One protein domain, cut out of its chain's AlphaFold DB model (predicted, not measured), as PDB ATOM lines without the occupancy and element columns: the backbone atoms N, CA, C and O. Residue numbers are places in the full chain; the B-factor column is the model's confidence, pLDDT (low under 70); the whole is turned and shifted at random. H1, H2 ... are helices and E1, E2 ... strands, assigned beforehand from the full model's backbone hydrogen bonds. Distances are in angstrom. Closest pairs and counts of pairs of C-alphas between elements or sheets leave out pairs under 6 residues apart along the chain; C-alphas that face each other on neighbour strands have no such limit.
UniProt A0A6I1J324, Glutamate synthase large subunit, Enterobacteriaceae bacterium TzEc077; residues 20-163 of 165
ATOM      1  N   ILE A  20     136.242 191.006  89.985       95.44
ATOM      2  CA  ILE A  20     137.089 192.131  90.415       95.44
ATOM      3  C   ILE A  20     136.569 192.860  91.665       95.44
ATOM      4  O   ILE A  20     137.352 193.513  92.350       95.44
ATOM      5  N   VAL A  21     135.270 192.758  91.975       95.31
ATOM      6  CA  VAL A  21     134.681 193.370  93.181       95.31
ATOM      7  C   VAL A  21     134.566 192.388  94.351       95.31
ATOM      8  O   VAL A  21     134.037 192.744  95.401       95.31
ATOM      9  N   MET A  22     135.052 191.155  94.188       95.38
ATOM     10  CA  MET A  22     135.017 190.110  95.209       95.38
ATOM     11  C   MET A  22     136.432 189.774  95.683       95.38
ATOM     12  O   MET A  22     137.382 189.782  94.907       95.38
ATOM     13  N   SER A  23     136.576 189.431  96.964       95.50
ATOM     14  CA  SER A  23     137.850 188.986  97.529       95.50
ATOM     15  C   SER A  23     137.643 187.858  98.533       95.50
ATOM     16  O   SER A  23     136.643 187.823  99.247       95.50
ATOM     17  N   LEU A  24     138.608 186.939  98.565       96.25
ATOM     18  CA  LEU A  24     138.762 185.914  99.600       96.25
ATOM     19  C   LEU A  24     139.939 186.242 100.533       96.25
ATOM     20  O   LEU A  24     140.384 185.389 101.297       96.25
ATOM     21  N   GLU A  25     140.484 187.454 100.450       96.62
ATOM     22  CA  GLU A  25     141.561 187.880 101.330       96.62
ATOM     23  C   GLU A  25     141.135 187.769 102.794       96.62
ATOM     24  O   GLU A  25     140.025 188.138 103.175       96.62
ATOM     25  N   THR A  26     142.020 187.206 103.607       95.69
ATOM     26  CA  THR A  26     141.779 186.964 105.025       95.69
ATOM     27  C   THR A  26     142.983 187.455 105.820       95.69
ATOM     28  O   THR A  26     144.131 187.248 105.421       95.69
ATOM     29  N   CYS A  27     142.722 188.112 106.949       94.56
ATOM     30  CA  CYS A  27     143.743 188.721 107.795       94.56
ATOM     31  C   CYS A  27     143.811 188.023 109.155       94.56
ATOM     32  O   CYS A  27     142.881 188.135 109.957       94.56
ATOM     33  N   LEU A  28     144.940 187.386 109.457       94.69
ATOM     34  CA  LEU A  28     145.233 186.798 110.765       94.69
ATOM     35  C   LEU A  28     145.994 187.799 111.648       94.69
ATOM     36  O   LEU A  28     146.667 188.702 111.147       94.69
ATOM     37  N   GLY A  29     145.871 187.637 112.958       93.06
ATOM     38  CA  GLY A  29     146.342 188.546 113.994       93.06
ATOM     39  C   GLY A  29     145.190 189.130 114.815       93.06
ATOM     40  O   GLY A  29     144.037 189.173 114.372       93.06
ATOM     41  N   ARG A  30     145.531 189.619 116.009       92.56
ATOM     42  CA  ARG A  30     144.606 190.298 116.919       92.56
ATOM     43  C   ARG A  30     143.999 191.549 116.280       92.56
ATOM     44  O   ARG A  30     144.683 192.321 115.599       92.56
ATOM     45  N   GLU A  31     142.710 191.766 116.505       91.62
ATOM     46  CA  GLU A  31     142.022 193.008 116.150       91.62
ATOM     47  C   GLU A  31     142.370 194.117 117.146       91.62
ATOM     48  O   GLU A  31     142.331 193.921 118.358       91.62
ATOM     49  N   GLN A  32     142.753 195.283 116.628       92.31
ATOM     50  CA  GLN A  32     143.112 196.448 117.438       92.31
ATOM     51  C   GLN A  32     141.912 197.396 117.576       92.31
ATOM     52  O   GLN A  32     140.892 197.248 116.897       92.31
ATOM     53  N   ASN A  33     142.030 198.382 118.462       91.12
ATOM     54  CA  ASN A  33     140.959 199.321 118.776       91.12
ATOM     55  C   ASN A  33     140.580 200.193 117.567       91.12
ATOM     56  O   ASN A  33     141.350 201.042 117.141       91.12
ATOM     57  N   VAL A  34     139.351 200.055 117.067       92.50
ATOM     58  CA  VAL A  34     138.846 200.793 115.893       92.50
ATOM     59  C   VAL A  34     138.803 202.321 116.050       92.50
ATOM     60  O   VAL A  34     138.667 203.025 115.051       92.50
ATOM     61  N   PHE A  35     138.881 202.846 117.277       94.69
ATOM     62  CA  PHE A  35     138.861 204.288 117.551       94.69
ATOM     63  C   PHE A  35     140.253 204.923 117.585       94.69
ATOM     64  O   PHE A  35     140.365 206.150 117.595       94.69
ATOM     65  N   GLU A  36     141.300 204.104 117.608       93.00
ATOM     66  CA  GLU A  36     142.685 204.547 117.648       93.00
ATOM     67  C   GLU A  36     143.350 204.275 116.298       93.00
ATOM     68  O   GLU A  36     142.951 203.391 115.545       93.00
ATOM     69  N   GLN A  37     144.318 205.118 115.942       91.88
ATOM     70  CA  GLN A  37     145.101 204.957 114.723       91.88
ATOM     71  C   GLN A  37     146.546 204.709 115.124       91.88
ATOM     72  O   GLN A  37     147.142 205.534 115.821       91.88
ATOM     73  N   GLY A  38     147.121 203.620 114.627       91.19
ATOM     74  CA  GLY A  38     148.511 203.285 114.894       91.19
ATOM     75  C   GLY A  38     149.069 202.205 113.965       91.19
ATOM     76  O   GLY A  38     148.321 201.532 113.246       91.19
ATOM     77  N   PRO A  39     150.404 202.059 113.914       91.56
ATOM     78  CA  PRO A  39     151.072 201.074 113.064       91.56
ATOM     79  C   PRO A  39     150.724 199.620 113.423       91.56
ATOM     80  O   PRO A  39     150.810 198.747 112.563       91.56
ATOM     81  N   GLU A  40     150.284 199.352 114.653       88.50
ATOM     82  CA  GLU A  40     149.844 198.038 115.130       88.50
ATOM     83  C   GLU A  40     148.662 197.468 114.336       88.50
ATOM     84  O   GLU A  40     148.513 196.252 114.247       88.50
ATOM     85  N   HIS A  41     147.854 198.323 113.702       88.69
ATOM     86  CA  HIS A  41     146.762 197.890 112.831       88.69
ATOM     87  C   HIS A  41     147.259 197.214 111.548       88.69
ATOM     88  O   HIS A  41     146.559 196.375 110.983       88.69
ATOM     89  N   ALA A  42     148.455 197.584 111.081       90.06
ATOM     90  CA  ALA A  42     149.073 197.021 109.884       90.06
ATOM     91  C   ALA A  42     149.888 195.752 110.180       90.06
ATOM     92  O   ALA A  42     150.303 195.062 109.248       90.06
ATOM     93  N   ASP A  43     150.117 195.426 111.456       90.62
ATOM     94  CA  ASP A  43     150.757 194.174 111.845       90.62
ATOM     95  C   ASP A  43     149.740 193.032 111.764       90.62
ATOM     96  O   ASP A  43     149.126 192.651 112.762       90.62
ATOM     97  N   ARG A  44     149.522 192.527 110.542       91.88
ATOM     98  CA  ARG A  44     148.619 191.411 110.224       91.88
ATOM     99  C   ARG A  44     149.273 190.461 109.222       91.88
ATOM    100  O   ARG A  44     149.983 190.891 108.312       91.88
ATOM    101  N   ILE A  45     148.978 189.167 109.331       93.31
ATOM    102  CA  ILE A  45     149.298 188.199 108.272       93.31
ATOM    103  C   ILE A  45     148.148 188.214 107.274       93.31
ATOM    104  O   ILE A  45     147.017 187.887 107.629       93.31
ATOM    105  N   ILE A  46     148.443 188.546 106.022       94.69
ATOM    106  CA  ILE A  46     147.453 188.572 104.946       94.69
ATOM    107  C   ILE A  46     147.621 187.321 104.086       94.69
ATOM    108  O   ILE A  46     148.708 187.035 103.578       94.69
ATOM    109  N   ILE A  47     146.532 186.577 103.911       95.44
ATOM    110  CA  ILE A  47     146.454 185.427 103.009       95.44
ATOM    111  C   ILE A  47     145.405 185.690 101.931       95.44
ATOM    112  O   ILE A  47     144.349 186.254 102.188       95.44
ATOM    113  N   SER A  48     145.678 185.244 100.705       94.69
ATOM    114  CA  SER A  48     144.809 185.492  99.546       94.69
ATOM    115  C   SER A  48     143.522 184.653  99.518       94.69
ATOM    116  O   SER A  48     142.700 184.817  98.622       94.69
ATOM    117  N   SER A  49     143.393 183.683 100.424       95.94
ATOM    118  CA  SER A  49     142.248 182.782 100.537       95.94
ATOM    119  C   SER A  49     142.222 182.177 101.941       95.94
ATOM    120  O   SER A  49     143.302 181.830 102.434       95.94
ATOM    121  N   PRO A  50     141.040 181.950 102.541       96.06
ATOM    122  CA  PRO A  50     140.916 181.238 103.812       96.06
ATOM    123  C   PRO A  50     141.157 179.725 103.660       96.06
ATOM    124  O   PRO A  50     141.273 178.991 104.639       96.06
ATOM    125  N   VAL A  51     141.232 179.213 102.425       96.69
ATOM    126  CA  VAL A  51     141.532 177.803 102.161       96.69
ATOM    127  C   VAL A  51     143.040 177.619 102.042       96.69
ATOM    128  O   VAL A  51     143.673 178.044 101.070       96.69
ATOM    129  N   LEU A  52     143.615 176.948 103.036       95.44
ATOM    130  CA  LEU A  52     145.051 176.733 103.145       95.44
ATOM    131  C   LEU A  52     145.456 175.336 102.670       95.44
ATOM    132  O   LEU A  52     144.806 174.335 102.960       95.44
ATOM    133  N   SER A  53     146.594 175.261 101.978       95.56
ATOM    134  CA  SER A  53     147.291 173.990 101.797       95.56
ATOM    135  C   SER A  53     147.992 173.595 103.098       95.56
ATOM    136  O   SER A  53     148.352 174.456 103.903       95.56
ATOM    137  N   ASN A  54     148.271 172.301 103.278       93.69
ATOM    138  CA  ASN A  54     149.008 171.825 104.452       93.69
ATOM    139  C   ASN A  54     150.361 172.549 104.618       93.69
ATOM    140  O   ASN A  54     150.719 172.937 105.721       93.69
ATOM    141  N   SER A  55     151.079 172.817 103.519       95.62
ATOM    142  CA  SER A  55     152.341 173.573 103.563       95.62
ATOM    143  C   SER A  55     152.156 174.991 104.122       95.62
ATOM    144  O   SER A  55     152.880 175.383 105.032       95.62
ATOM    145  N   LYS A  56     151.136 175.735 103.661       94.88
ATOM    146  CA  LYS A  56     150.836 177.078 104.189       94.88
ATOM    147  C   LYS A  56     150.424 177.041 105.663       94.88
ATOM    148  O   LYS A  56     150.849 177.896 106.428       94.88
ATOM    149  N   MET A  57     149.636 176.042 106.066       95.00
ATOM    150  CA  MET A  57     149.267 175.841 107.470       95.00
ATOM    151  C   MET A  57     150.515 175.640 108.344       95.00
ATOM    152  O   MET A  57     150.654 176.294 109.372       95.00
ATOM    153  N   GLN A  58     151.458 174.793 107.916       94.19
ATOM    154  CA  GLN A  58     152.722 174.600 108.635       94.19
ATOM    155  C   GLN A  58     153.571 175.874 108.675       94.19
ATOM    156  O   GLN A  58     154.136 176.185 109.718       94.19
ATOM    157  N   GLN A  59     153.611 176.649 107.585       94.38
ATOM    158  CA  GLN A  59     154.296 177.943 107.574       94.38
ATOM    159  C   GLN A  59     153.723 178.892 108.627       94.38
ATOM    160  O   GLN A  59     154.498 179.446 109.398       94.38
ATOM    161  N   ILE A  60     152.394 179.019 108.715       93.56
ATOM    162  CA  ILE A  60     151.724 179.861 109.721       93.56
ATOM    163  C   ILE A  60     152.053 179.394 111.143       93.56
ATOM    164  O   ILE A  60     152.404 180.206 111.991       93.56
ATOM    165  N   ARG A  61     152.015 178.081 111.389       92.81
ATOM    166  CA  ARG A  61     152.367 177.484 112.689       92.81
ATOM    167  C   ARG A  61     153.824 177.732 113.089       92.81
ATOM    168  O   ARG A  61     154.121 177.793 114.275       92.81
ATOM    169  N   SER A  62     154.722 177.857 112.111       92.75
ATOM    170  CA  SER A  62     156.157 178.086 112.325       92.75
ATOM    171  C   SER A  62     156.553 179.558 112.480       92.75
ATOM    172  O   SER A  62     157.741 179.860 112.556       92.75
ATOM    173  N   ILE A  63     155.594 180.489 112.485       92.31
ATOM    174  CA  ILE A  63     155.895 181.916 112.631       92.31
ATOM    175  C   ILE A  63     156.366 182.197 114.061       92.31
ATOM    176  O   ILE A  63     155.587 182.202 115.008       92.31
ATOM    177  N   GLU A  64     157.653 182.498 114.205       88.62
ATOM    178  CA  GLU A  64     158.269 182.925 115.464       88.62
ATOM    179  C   GLU A  64     158.195 184.454 115.606       88.62
ATOM    180  O   GLU A  64     159.202 185.164 115.598       88.62
ATOM    181  N   ARG A  65     156.970 184.984 115.685       89.06
ATOM    182  CA  ARG A  65     156.702 186.414 115.890       89.06
ATOM    183  C   ARG A  65     155.758 186.592 117.072       89.06
ATOM    184  O   ARG A  65     154.715 185.946 117.122       89.06
ATOM    185  N   ALA A  66     156.114 187.490 117.988       88.75
ATOM    186  CA  ALA A  66     155.268 187.825 119.130       88.75
ATOM    187  C   ALA A  66     153.884 188.305 118.660       88.75
ATOM    188  O   ALA A  66     153.803 189.138 117.753       88.75
ATOM    189  N   GLY A  67     152.816 187.780 119.262       89.38
ATOM    190  CA  GLY A  67     151.430 188.068 118.874       89.38
ATOM    191  C   GLY A  67     150.879 187.181 117.750       89.38
ATOM    192  O   GLY A  67     149.779 187.433 117.265       89.38
ATOM    193  N   TYR A  68     151.619 186.156 117.321       93.56
ATOM    194  CA  TYR A  68     151.185 185.164 116.325       93.56
ATOM    195  C   TYR A  68     151.389 183.727 116.800       93.56
ATOM    196  O   TYR A  68     151.452 182.790 116.006       93.56
ATOM    197  N   GLU A  69     151.481 183.537 118.111       94.50
ATOM    198  CA  GLU A  69     151.645 182.234 118.720       94.50
ATOM    199  C   GLU A  69     150.425 181.360 118.416       94.50
ATOM    200  O   GLU A  69     149.290 181.686 118.787       94.50
ATOM    201  N   ALA A  70     150.687 180.231 117.759       95.50
ATOM    202  CA  ALA A  70     149.687 179.224 117.459       95.50
ATOM    203  C   ALA A  70     149.585 178.163 118.560       95.50
ATOM    204  O   ALA A  70     150.558 177.860 119.258       95.50
ATOM    205  N   VAL A  71     148.397 177.586 118.702       97.00
ATOM    206  CA  VAL A  71     148.120 176.472 119.611       97.00
ATOM    207  C   VAL A  71     147.132 175.508 118.973       97.00
ATOM    208  O   VAL A  71     146.177 175.930 118.323       97.00
ATOM    209  N   ASP A  72     147.352 174.218 119.199       97.50
ATOM    210  CA  ASP A  72     146.469 173.167 118.710       97.50
ATOM    211  C   ASP A  72     145.505 172.738 119.796       97.50
ATOM    212  O   ASP A  72     145.918 172.367 120.895       97.50
ATOM    213  N   ILE A  73     144.223 172.740 119.454       98.12
ATOM    214  CA  ILE A  73     143.149 172.223 120.292       98.12
ATOM    215  C   ILE A  73     142.639 170.939 119.643       98.12
ATOM    216  O   ILE A  73     142.098 170.955 118.531       98.12
ATOM    217  N   ASP A  74     142.847 169.815 120.330       97.62
ATOM    218  CA  ASP A  74     142.440 168.497 119.845       97.62
ATOM    219  C   ASP A  74     140.916 168.342 119.944       97.62
ATOM    220  O   ASP A  74     140.323 168.401 121.024       97.62
ATOM    221  N   LEU A  75     140.280 168.113 118.795       97.88
ATOM    222  CA  LEU A  75     138.847 167.846 118.693       97.88
ATOM    223  C   LEU A  75     138.491 166.396 119.039       97.88
ATOM    224  O   LEU A  75     137.308 166.068 119.166       97.88
ATOM    225  N   ASN A  76     139.483 165.513 119.160       97.19
ATOM    226  CA  ASN A  76     139.263 164.127 119.546       97.19
ATOM    227  C   ASN A  76     138.998 164.025 121.055       97.19
ATOM    228  O   ASN A  76     139.762 164.536 121.871       97.19
ATOM    229  N   TYR A  77     137.933 163.321 121.432       97.00
ATOM    230  CA  TYR A  77     137.503 163.155 122.823       97.00
ATOM    231  C   TYR A  77     137.269 161.683 123.160       97.00
ATOM    232  O   TYR A  77     136.979 160.881 122.273       97.00
ATOM    233  N   ALA A  78     137.422 161.307 124.427       96.31
ATOM    234  CA  ALA A  78     137.212 159.921 124.840       96.31
ATOM    235  C   ALA A  78     135.715 159.581 124.819       96.31
ATOM    236  O   ALA A  78     134.885 160.397 125.215       96.31
ATOM    237  N   GLU A  79     135.344 158.359 124.435       92.56
ATOM    238  CA  GLU A  79     133.924 157.958 124.427       92.56
ATOM    239  C   GLU A  79     133.270 158.112 125.814       92.56
ATOM    240  O   GLU A  79     132.120 158.535 125.924       92.56
ATOM    241  N   THR A  80     134.036 157.875 126.882       95.75
ATOM    242  CA  THR A  80     133.604 158.041 128.278       95.75
ATOM    243  C   THR A  80     133.387 159.496 128.703       95.75
ATOM    244  O   THR A  80     132.707 159.729 129.696       95.75
ATOM    245  N   GLU A  81     133.975 160.470 128.001       96.06
ATOM    246  CA  GLU A  81     133.797 161.907 128.268       96.06
ATOM    247  C   GLU A  81     132.423 162.386 127.774       96.06
ATOM    248  O   GLU A  81     131.742 163.159 128.446       96.06
ATOM    249  N   GLY A  82     131.990 161.880 126.616       95.75
ATOM    250  CA  GLY A  82     130.763 162.301 125.950       95.75
ATOM    251  C   GLY A  82     130.896 163.649 125.227       95.75
ATOM    252  O   GLY A  82     131.614 164.557 125.643       95.75
ATOM    253  N   LEU A  83     130.152 163.802 124.126       97.00
ATOM    254  CA  LEU A  83     130.288 164.948 123.218       97.00
ATOM    255  C   LEU A  83     130.042 166.305 123.902       97.00
ATOM    256  O   LEU A  83     130.725 167.278 123.603       97.00
ATOM    257  N   GLN A  84     129.068 166.393 124.809       97.38
ATOM    258  CA  GLN A  84     128.733 167.661 125.465       97.38
ATOM    259  C   GLN A  84     129.868 168.159 126.373       97.38
ATOM    260  O   GLN A  84     130.202 169.347 126.340       97.38
ATOM    261  N   ALA A  85     130.462 167.264 127.167       97.88
ATOM    262  CA  ALA A  85     131.596 167.611 128.016       97.88
ATOM    263  C   ALA A  85     132.815 167.970 127.158       97.88
ATOM    264  O   ALA A  85     133.429 169.006 127.395       97.88
ATOM    265  N   ALA A  86     133.063 167.212 126.084       97.94
ATOM    266  CA  ALA A  86     134.134 167.493 125.134       97.94
ATOM    267  C   ALA A  86     134.031 168.884 124.500       97.94
ATOM    268  O   ALA A  86     135.008 169.625 124.476       97.94
ATOM    269  N   ILE A  87     132.846 169.283 124.027       98.38
ATOM    270  CA  ILE A  87     132.650 170.626 123.464       98.38
ATOM    271  C   ILE A  87     132.877 171.710 124.526       98.38
ATOM    272  O   ILE A  87     133.467 172.743 124.219       98.38
ATOM    273  N   THR A  88     132.456 171.471 125.771       98.25
ATOM    274  CA  THR A  88     132.678 172.416 126.879       98.25
ATOM    275  C   THR A  88     134.170 172.575 127.161       98.25
ATOM    276  O   THR A  88     134.666 173.699 127.171       98.25
ATOM    277  N   ARG A  89     134.901 171.460 127.261       98.19
ATOM    278  CA  ARG A  89     136.356 171.434 127.419       98.19
ATOM    279  C   ARG A  89     137.065 172.160 126.275       98.19
ATOM    280  O   ARG A  89     137.880 173.030 126.538       98.19
ATOM    281  N   ILE A  90     136.721 171.868 125.018       98.44
ATOM    282  CA  ILE A  90     137.315 172.525 123.839       98.44
ATOM    283  C   ILE A  90     137.101 174.048 123.888       98.44
ATOM    284  O   ILE A  90     138.015 174.812 123.570       98.44
ATOM    285  N   CYS A  91     135.916 174.509 124.306       98.50
ATOM    286  CA  CYS A  91     135.639 175.938 124.488       98.50
ATOM    287  C   CYS A  91     136.524 176.559 125.576       98.50
ATOM    288  O   CYS A  91     137.091 177.631 125.361       98.50
ATOM    289  N   GLU A  92     136.642 175.890 126.722       98.31
ATOM    290  CA  GLU A  92     137.428 176.355 127.866       98.31
ATOM    291  C   GLU A  92     138.931 176.361 127.575       98.31
ATOM    292  O   GLU A  92     139.588 177.363 127.845       98.31
ATOM    293  N   GLU A  93     139.464 175.299 126.966       98.38
ATOM    294  CA  GLU A  93     140.858 175.207 126.516       98.38
ATOM    295  C   GLU A  93     141.184 176.310 125.509       98.38
ATOM    296  O   GLU A  93     142.199 176.991 125.648       98.38
ATOM    297  N   SER A  94     140.292 176.547 124.539       98.38
ATOM    298  CA  SER A  94     140.460 177.634 123.569       98.38
ATOM    299  C   SER A  94     140.481 178.994 124.269       98.38
ATOM    300  O   SER A  94     141.380 179.793 124.031       98.38
ATOM    301  N   ALA A  95     139.527 179.264 125.166       98.31
ATOM    302  CA  ALA A  95     139.475 180.525 125.904       98.31
ATOM    303  C   ALA A  95     140.698 180.722 126.806       98.31
ATOM    304  O   ALA A  95     141.222 181.831 126.895       98.31
ATOM    305  N   GLN A  96     141.159 179.661 127.466       98.38
ATOM    306  CA  GLN A  96     142.348 179.722 128.300       98.38
ATOM    307  C   GLN A  96     143.590 180.002 127.460       98.38
ATOM    308  O   GLN A  96     144.356 180.892 127.809       98.38
ATOM    309  N   ALA A  97     143.740 179.342 126.311       97.88
ATOM    310  CA  ALA A  97     144.870 179.586 125.433       97.88
ATOM    311  C   ALA A  97     144.915 181.041 124.935       97.88
ATOM    312  O   ALA A  97     145.989 181.640 124.904       97.88
ATOM    313  N   VAL A  98     143.762 181.646 124.621       97.31
ATOM    314  CA  VAL A  98     143.705 183.076 124.272       97.31
ATOM    315  C   VAL A  98     144.127 183.960 125.452       97.31
ATOM    316  O   VAL A  98     144.915 184.885 125.268       97.31
ATOM    317  N   ARG A  99     143.685 183.654 126.681       97.06
ATOM    318  CA  ARG A  99     144.135 184.379 127.890       97.06
ATOM    319  C   ARG A  99     145.634 184.230 128.148       97.06
ATOM    320  O   ARG A  99     146.254 185.166 128.640       97.06
ATOM    321  N   ASP A 100     146.205 183.093 127.769       96.19
ATOM    322  CA  ASP A 100     147.642 182.823 127.844       96.19
ATOM    323  C   ASP A 100     148.429 183.489 126.691       96.19
ATOM    324  O   ASP A 100     149.635 183.275 126.550       96.19
ATOM    325  N   GLY A 101     147.765 184.301 125.859       94.19
ATOM    326  CA  GLY A 101     148.373 185.092 124.789       94.19
ATOM    327  C   GLY A 101     148.456 184.386 123.436       94.19
ATOM    328  O   GLY A 101     149.131 184.881 122.537       94.19
ATOM    329  N   LYS A 102     147.798 183.232 123.254       95.81
ATOM    330  CA  LYS A 102     147.749 182.551 121.951       95.81
ATOM    331  C   LYS A 102     146.765 183.254 121.028       95.81
ATOM    332  O   LYS A 102     145.571 183.312 121.305       95.81
ATOM    333  N   THR A 103     147.276 183.753 119.907       95.88
ATOM    334  CA  THR A 103     146.483 184.526 118.938       95.88
ATOM    335  C   THR A 103     145.921 183.635 117.827       95.88
ATOM    336  O   THR A 103     144.885 183.946 117.246       95.88
ATOM    337  N   LEU A 104     146.557 182.499 117.523       97.00
ATOM    338  CA  LEU A 104     146.098 181.583 116.474       97.00
ATOM    339  C   LEU A 104     145.640 180.258 117.095       97.00
ATOM    340  O   LEU A 104     146.454 179.418 117.475       97.00
ATOM    341  N   ILE A 105     144.328 180.057 117.199       98.12
ATOM    342  CA  ILE A 105     143.748 178.811 117.711       98.12
ATOM    343  C   ILE A 105     143.510 177.869 116.536       98.12
ATOM    344  O   ILE A 105     142.719 178.186 115.651       98.12
ATOM    345  N   VAL A 106     144.153 176.703 116.529       98.12
ATOM    346  CA  VAL A 106     143.952 175.682 115.499       98.12
ATOM    347  C   VAL A 106     143.129 174.532 116.064       98.12
ATOM    348  O   VAL A 106     143.609 173.726 116.858       98.12
ATOM    349  N   LEU A 107     141.876 174.430 115.634       98.25
ATOM    350  CA  LEU A 107     141.010 173.295 115.940       98.25
ATOM    351  C   LEU A 107     141.372 172.138 115.007       98.25
ATOM    352  O   LEU A 107     141.192 172.259 113.793       98.25
ATOM    353  N   THR A 108     141.883 171.030 115.546       97.62
ATOM    354  CA  THR A 108     142.383 169.910 114.733       97.62
ATOM    355  C   THR A 108     141.733 168.580 115.098       97.62
ATOM    356  O   THR A 108     141.645 168.215 116.267       97.62
ATOM    357  N   ASP A 109     141.276 167.831 114.090       95.94
ATOM    358  CA  ASP A 109     140.786 166.451 114.254       95.94
ATOM    359  C   ASP A 109     141.815 165.388 113.834       95.94
ATOM    360  O   ASP A 109     141.545 164.189 113.911       95.94
ATOM    361  N   LYS A 110     143.028 165.810 113.460       94.56
ATOM    362  CA  LYS A 110     144.082 164.967 112.875       94.56
ATOM    363  C   LYS A 110     144.552 163.813 113.766       94.56
ATOM    364  O   LYS A 110     144.991 162.787 113.248       94.56
ATOM    365  N   ASN A 111     144.463 163.958 115.089       93.38
ATOM    366  CA  ASN A 111     144.996 163.008 116.076       93.38
ATOM    367  C   ASN A 111     144.068 161.804 116.332       93.38
ATOM    368  O   ASN A 111     143.828 161.420 117.484       93.38
ATOM    369  N   ILE A 112     143.559 161.201 115.254       92.75
ATOM    370  CA  ILE A 112     142.671 160.035 115.303       92.75
ATOM    371  C   ILE A 112     143.418 158.855 115.925       92.75
ATOM    372  O   ILE A 112     144.463 158.421 115.438       92.75
ATOM    373  N   ARG A 113     142.855 158.316 117.007       94.94
ATOM    374  CA  ARG A 113     143.441 157.225 117.789       94.94
ATOM    375  C   ARG A 113     142.354 156.353 118.403       94.94
ATOM    376  O   ARG A 113     141.228 156.797 118.617       94.94
ATOM    377  N   GLN A 114     142.698 155.104 118.700       94.69
ATOM    378  CA  GLN A 114     141.764 154.157 119.304       94.69
ATOM    379  C   GLN A 114     141.258 154.667 120.666       94.69
ATOM    380  O   GLN A 114     142.035 155.183 121.467       94.69
ATOM    381  N   GLY A 115     139.955 154.514 120.918       93.25
ATOM    382  CA  GLY A 115     139.298 154.963 122.153       93.25
ATOM    383  C   GLY A 115     138.888 156.441 122.168       93.25
ATOM    384  O   GLY A 115     138.307 156.890 123.154       93.25
ATOM    385  N   TYR A 116     139.160 157.181 121.088       96.38
ATOM    386  CA  TYR A 116     138.755 158.573 120.924       96.38
ATOM    387  C   TYR A 116     137.892 158.745 119.673       96.38
ATOM    388  O   TYR A 116     138.070 158.052 118.671       96.38
ATOM    389  N   LEU A 117     136.960 159.689 119.739       95.56
ATOM    390  CA  LEU A 117     136.045 160.045 118.667       95.56
ATOM    391  C   LEU A 117     136.306 161.496 118.245       95.56
ATOM    392  O   LEU A 117     136.438 162.357 119.116       95.56
ATOM    393  N   PRO A 118     136.356 161.807 116.942       95.31
ATOM    394  CA  PRO A 118     136.498 163.183 116.491       95.31
ATOM    395  C   PRO A 118     135.173 163.932 116.673       95.31
ATOM    396  O   PRO A 118     134.132 163.521 116.147       95.31
ATOM    397  N   ALA A 119     135.190 165.052 117.399       96.00
ATOM    398  CA  ALA A 119     134.058 165.969 117.409       96.00
ATOM    399  C   ALA A 119     133.845 166.563 116.007       96.00
ATOM    400  O   ALA A 119     134.787 166.782 115.245       96.00
ATOM    401  N   ASN A 120     132.590 166.845 115.649       95.81
ATOM    402  CA  ASN A 120     132.299 167.478 114.367       95.81
ATOM    403  C   ASN A 120     132.920 168.886 114.321       95.81
ATOM    404  O   ASN A 120     132.571 169.740 115.135       95.81
ATOM    405  N   ALA A 121     133.793 169.137 113.343       96.50
ATOM    406  CA  ALA A 121     134.540 170.391 113.252       96.50
ATOM    407  C   ALA A 121     133.642 171.635 113.141       96.50
ATOM    408  O   ALA A 121     133.936 172.652 113.762       96.50
ATOM    409  N   ALA A 122     132.514 171.564 112.421       96.62
ATOM    410  CA  ALA A 122     131.590 172.696 112.309       96.62
ATOM    411  C   ALA A 122     130.891 173.007 113.640       96.62
ATOM    412  O   ALA A 122     130.746 174.174 114.001       96.62
ATOM    413  N   LEU A 123     130.511 171.970 114.397       97.31
ATOM    414  CA  LEU A 123     129.959 172.129 115.743       97.31
ATOM    415  C   LEU A 123     130.986 172.754 116.694       97.31
ATOM    416  O   LEU A 123     130.666 173.726 117.375       97.31
ATOM    417  N   ALA A 124     132.209 172.218 116.722       97.94
ATOM    418  CA  ALA A 124     133.277 172.724 117.578       97.94
ATOM    419  C   ALA A 124     133.640 174.177 117.239       97.94
ATOM    420  O   ALA A 124     133.709 175.010 118.137       97.94
ATOM    421  N   THR A 125     133.771 174.502 115.949       98.31
ATOM    422  CA  THR A 125     134.071 175.863 115.475       98.31
ATOM    423  C   THR A 125     133.017 176.860 115.948       98.31
ATOM    424  O   THR A 125     133.362 177.859 116.575       98.31
ATOM    425  N   GLY A 126     131.729 176.568 115.727       98.12
ATOM    426  CA  GLY A 126     130.648 177.450 116.167       98.12
ATOM    427  C   GLY A 126     130.575 177.586 117.691       98.12
ATOM    428  O   GLY A 126     130.357 178.684 118.205       98.12
ATOM    429  N   ALA A 127     130.797 176.492 118.428       98.44
ATOM    430  CA  ALA A 127     130.812 176.512 119.888       98.44
ATOM    431  C   ALA A 127     131.941 177.398 120.435       98.44
ATOM    432  O   ALA A 127     131.669 178.298 121.232       98.44
ATOM    433  N   VAL A 128     133.174 177.203 119.953       98.56
ATOM    434  CA  VAL A 128     134.343 178.011 120.332       98.56
ATOM    435  C   VAL A 128     134.127 179.470 119.949       98.56
ATOM    436  O   VAL A 128     134.284 180.348 120.793       98.56
ATOM    437  N   HIS A 129     133.689 179.745 118.719       98.44
ATOM    438  CA  HIS A 129     133.427 181.105 118.254       98.44
ATOM    439  C   HIS A 129     132.442 181.849 119.166       98.44
ATOM    440  O   HIS A 129     132.751 182.938 119.657       98.44
ATOM    441  N   HIS A 130     131.284 181.251 119.454       98.38
ATOM    442  CA  HIS A 130     130.293 181.865 120.335       98.38
ATOM    443  C   HIS A 130     130.761 181.955 121.792       98.38
ATOM    444  O   HIS A 130     130.399 182.907 122.484       98.38
ATOM    445  N   HIS A 131     131.547 180.994 122.274       98.38
ATOM    446  CA  HIS A 131     132.109 181.041 123.621       98.38
ATOM    447  C   HIS A 131     133.129 182.179 123.774       98.38
ATOM    448  O   HIS A 131     133.047 182.949 124.732       98.38
ATOM    449  N   LEU A 132     134.033 182.350 122.804       98.12
ATOM    450  CA  LEU A 132     134.991 183.457 122.779       98.12
ATOM    451  C   LEU A 132     134.285 184.815 122.672       98.12
ATOM    452  O   LEU A 132     134.694 185.761 123.335       98.12
ATOM    453  N   ILE A 133     133.181 184.921 121.920       98.00
ATOM    454  CA  ILE A 133     132.354 186.143 121.913       98.00
ATOM    455  C   ILE A 133     131.784 186.420 123.308       98.00
ATOM    456  O   ILE A 133     131.928 187.523 123.826       98.00
ATOM    457  N   LYS A 134     131.151 185.420 123.937       98.06
ATOM    458  CA  LYS A 134     130.525 185.574 125.264       98.06
ATOM    459  C   LYS A 134     131.524 185.954 126.357       98.06
ATOM    460  O   LYS A 134     131.132 186.569 127.341       98.06
ATOM    461  N   THR A 135     132.786 185.570 126.190       97.56
ATOM    462  CA  THR A 135     133.874 185.859 127.133       97.56
ATOM    463  C   THR A 135     134.700 187.088 126.751       97.56
ATOM    464  O   THR A 135     135.604 187.445 127.500       97.56
ATOM    465  N   GLY A 136     134.384 187.755 125.633       96.94
ATOM    466  CA  GLY A 136     135.080 188.961 125.174       96.94
ATOM    467  C   GLY A 136     136.460 188.714 124.556       96.94
ATOM    468  O   GLY A 136     137.230 189.653 124.443       96.94
ATOM    469  N   LEU A 137     136.769 187.477 124.160       97.31
ATOM    470  CA  LEU A 137     138.088 187.045 123.677       97.31
ATOM    471  C   LEU A 137     138.160 186.864 122.148       97.31
ATOM    472  O   LEU A 137     139.220 186.563 121.609       97.31
ATOM    473  N   ARG A 138     137.044 186.987 121.409       96.94
ATOM    474  CA  ARG A 138     137.030 186.669 119.961       96.94
ATOM    475  C   ARG A 138     137.887 187.618 119.117       96.94
ATOM    476  O   ARG A 138     138.376 187.187 118.078       96.94
ATOM    477  N   THR A 139     138.055 188.868 119.532       94.88
ATOM    478  CA  THR A 139     138.910 189.860 118.854       94.88
ATOM    479  C   THR A 139     140.399 189.594 119.077       94.88
ATOM    480  O   THR A 139     141.228 190.036 118.285       94.88
ATOM    481  N   ASP A 140     140.731 188.837 120.125       95.31
ATOM    482  CA  ASP A 140     142.105 188.527 120.519       95.31
ATOM    483  C   ASP A 140     142.695 187.326 119.785       95.31
ATOM    484  O   ASP A 140     143.900 187.101 119.863       95.31
ATOM    485  N   ALA A 141     141.875 186.568 119.049       95.94
ATOM    486  CA  ALA A 141     142.338 185.370 118.369       95.94
ATOM    487  C   ALA A 141     141.596 185.040 117.070       95.94
ATOM    488  O   ALA A 141     140.411 185.330 116.896       95.94
ATOM    489  N   ASN A 142     142.289 184.345 116.171       97.38
ATOM    490  CA  ASN A 142     141.723 183.724 114.976       97.38
ATOM    491  C   ASN A 142     141.475 182.235 115.218       97.38
ATOM    492  O   ASN A 142     142.212 181.586 115.961       97.38
ATOM    493  N   ILE A 143     140.448 181.690 114.564       98.06
ATOM    494  CA  ILE A 143     140.082 180.273 114.674       98.06
ATOM    495  C   ILE A 143     140.380 179.605 113.338       98.06
ATOM    496  O   ILE A 143     139.626 179.755 112.384       98.06
ATOM    497  N   MET A 144     141.465 178.855 113.274       97.69
ATOM    498  CA  MET A 144     141.830 178.041 112.122       97.69
ATOM    499  C   MET A 144     141.316 176.614 112.328       97.69
ATOM    500  O   MET A 144     141.258 176.125 113.456       97.69
ATOM    501  N   VAL A 145     140.953 175.922 111.248       97.94
ATOM    502  CA  VAL A 145     140.405 174.559 111.331       97.94
ATOM    503  C   VAL A 145     141.211 173.615 110.442       97.94
ATOM    504  O   VAL A 145     141.273 173.788 109.227       97.94
ATOM    505  N   GLU A 146     141.808 172.591 111.046       97.06
ATOM    506  CA  GLU A 146     142.478 171.482 110.362       97.06
ATOM    507  C   GLU A 146     141.592 170.237 110.488       97.06
ATOM    508  O   GLU A 146     141.580 169.569 111.520       97.06
ATOM    509  N   THR A 147     140.798 169.946 109.451       96.38
ATOM    510  CA  THR A 147     139.782 168.886 109.517       96.38
ATOM    511  C   THR A 147     139.771 167.958 108.309       96.38
ATOM    512  O   THR A 147     139.870 168.404 107.165       96.38
ATOM    513  N   GLY A 148     139.558 166.663 108.558       93.81
ATOM    514  CA  GLY A 148     139.243 165.674 107.522       93.81
ATOM    515  C   GLY A 148     137.788 165.710 107.024       93.81
ATOM    516  O   GLY A 148     137.456 165.054 106.032       93.81
ATOM    517  N   PHE A 149     136.893 166.456 107.687       89.94
ATOM    518  CA  PHE A 149     135.476 166.518 107.314       89.94
ATOM    519  C   PHE A 149     135.211 167.400 106.091       89.94
ATOM    520  O   PHE A 149     134.367 167.026 105.273       89.94
ATOM    521  N   ALA A 150     135.914 168.530 105.966       94.94
ATOM    522  CA  ALA A 150     135.697 169.524 104.916       94.94
ATOM    523  C   ALA A 150     136.328 169.094 103.582       94.94
ATOM    524  O   ALA A 150     137.544 169.040 103.423       94.94
ATOM    525  N   ARG A 151     135.472 168.764 102.618       94.81
ATOM    526  CA  ARG A 151     135.802 168.190 101.307       94.81
ATOM    527  C   ARG A 151     135.039 168.847 100.157       94.81
ATOM    528  O   ARG A 151     135.415 168.658  99.005       94.81
ATOM    529  N   ASP A 152     133.990 169.610 100.452       96.12
ATOM    530  CA  ASP A 152     133.200 170.342  99.462       96.12
ATOM    531  C   ASP A 152     133.072 171.839  99.815       96.12
ATOM    532  O   ASP A 152     133.212 172.214 100.984       96.12
ATOM    533  N   PRO A 153     132.786 172.718  98.833       96.31
ATOM    534  CA  PRO A 153     132.688 174.161  99.068       96.31
ATOM    535  C   PRO A 153     131.636 174.561 100.108       96.31
ATOM    536  O   PRO A 153     131.801 175.570 100.793       96.31
ATOM    537  N   HIS A 154     130.557 173.788 100.255       97.38
ATOM    538  CA  HIS A 154     129.515 174.089 101.230       97.38
ATOM    539  C   HIS A 154     130.028 173.881 102.661       97.38
ATOM    540  O   HIS A 154     129.738 174.693 103.534       97.38
ATOM    541  N   GLN A 155     130.826 172.844 102.910       97.06
ATOM    542  CA  GLN A 155     131.436 172.604 104.220       97.06
ATOM    543  C   GLN A 155     132.426 173.711 104.606       97.06
ATOM    544  O   GLN A 155     132.392 174.167 105.749       97.06
ATOM    545  N   PHE A 156     133.231 174.204 103.659       97.44
ATOM    546  CA  PHE A 156     134.072 175.387 103.887       97.44
ATOM    547  C   PHE A 156     133.226 176.626 104.197       97.44
ATOM    548  O   PHE A 156     133.481 177.302 105.189       97.44
ATOM    549  N   ALA A 157     132.173 176.888 103.416       97.31
ATOM    550  CA  ALA A 157     131.280 178.020 103.656       97.31
ATOM    551  C   ALA A 157     130.605 177.959 105.038       97.31
ATOM    552  O   ALA A 157     130.446 178.989 105.688       97.31
ATOM    553  N   VAL A 158     130.238 176.763 105.513       97.56
ATOM    554  CA  VAL A 158     129.714 176.570 106.873       97.56
ATOM    555  C   VAL A 158     130.779 176.906 107.913       97.56
ATOM    556  O   VAL A 158     130.495 177.679 108.816       97.56
ATOM    557  N   LEU A 159     131.998 176.374 107.799       97.75
ATOM    558  CA  LEU A 159     133.064 176.665 108.767       97.75
ATOM    559  C   LEU A 159     133.349 178.169 108.865       97.75
ATOM    560  O   LEU A 159     133.356 178.717 109.967       97.75
ATOM    561  N   LEU A 160     133.501 178.836 107.719       97.31
ATOM    562  CA  LEU A 160     133.733 180.282 107.651       97.31
ATOM    563  C   LEU A 160     132.554 181.066 108.236       97.31
ATOM    564  O   LEU A 160     132.742 181.947 109.070       97.31
ATOM    565  N   GLY A 161     131.321 180.692 107.882       96.25
ATOM    566  CA  GLY A 161     130.112 181.328 108.408       96.25
ATOM    567  C   GLY A 161     129.916 181.159 109.920       96.25
ATOM    568  O   GLY A 161     129.216 181.963 110.528       96.25
ATOM    569  N   PHE A 162     130.535 180.145 110.532       95.94
ATOM    570  CA  PHE A 162     130.496 179.896 111.977       95.94
ATOM    571  C   PHE A 162     131.756 180.357 112.723       95.94
ATOM    572  O   PHE A 162     131.906 180.053 113.906       95.94
ATOM    573  N   GLY A 163     132.628 181.131 112.069       95.81
ATOM    574  CA  GLY A 163     133.696 181.878 112.732       95.81
ATOM    575  C   GLY A 163     135.115 181.380 112.479       95.81
ATOM    576  O   GLY A 163     136.037 181.953 113.073       95.81
TER     577      GLY A 163
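This is residues 20 to 163 of the 165 residues of the protein "Glutamate synthase large subunit" of Enterobacteriaceae bacterium TzEc077 (UniProt A0A6I1J324). A small three-stranded parallel sheet, E3 E5 E7, forms the core, with H3 and H4 packed on one face, H2 over the other face and H5 next to H4. At one end of the long axis lies a small lobe of the strand pair E1 E2 with H1, where residues 34 to 39 stick out; at the other end lies the strand pair E4 E6. The printed part has 144 residues, with five named helices and seven named strands in the order E1 H1 E2 H2 E3 E4 H3 E5 E6 H4 E7 H5, and its class is mixed. It is compact, with a radius of gyration of the C-alphas of 15.5 A and spans of 50 by 34 by 27 A.

In the sheet, E5, residues 104 to 108, is the inner strand between E3, residues 70 to 74, and E7, residues 142 to 146. N 73 and O 106 are 2.8 A apart and N 105 and O 142 are 2.9 A apart, both within hydrogen-bond range. H3, residues 83 to 99, runs along the strands at a height over the sheet of 9.1 A. H4, residues 121 to 134, is on the same face at 10.3 A and touches H3, closest at the C-alphas of Cys 91 and Val 128, 4.8 A, with a steep tilt of 51 degrees, the same way. H2, residues 54 to 61, is on the opposite face at 10.2 A, slantwise to the strands. H5, residues 153 to 161, only grazes the sheet; it touches residues 121 to 126 of H4 alone, closest at the C-alphas of Ala 122 and Leu 159, 5.5 A, with a shallow tilt of 15 degrees. E3 runs on into E4, residues 76 to 78, at 40 degrees; E4 is antiparallel to E6, residues 116 to 118, with N 117 and O 77 2.8 A apart. E1, residues 26 to 28, is antiparallel to E2, residues 45 to 47, with N 28 and O 45 2.8 A apart. H1, residues 39 to 42, touches no helix and is too short for an O i to N i+4 pair; in H2, H3, H4 and H5 every such pair is within hydrogen-bond range.

From first to last C-alpha, E3 measures 13.2 A, E5 12.4 A, E7 13.1 A, H3 24.3 A, H4 19.8 A, H5 12.1 A and H2 10.5 A. E1 begins at C-alpha 26, (141.779, 186.964, 105.025), and H5 ends at C-alpha 161, (130.112, 181.328, 108.408).

The two C-alphas farthest apart, those of Gln 37 and Gln 114, are 51.1 A apart. The printed part has no cut and no long link. Its mean pLDDT is 95.6, and no printed residue is under 70.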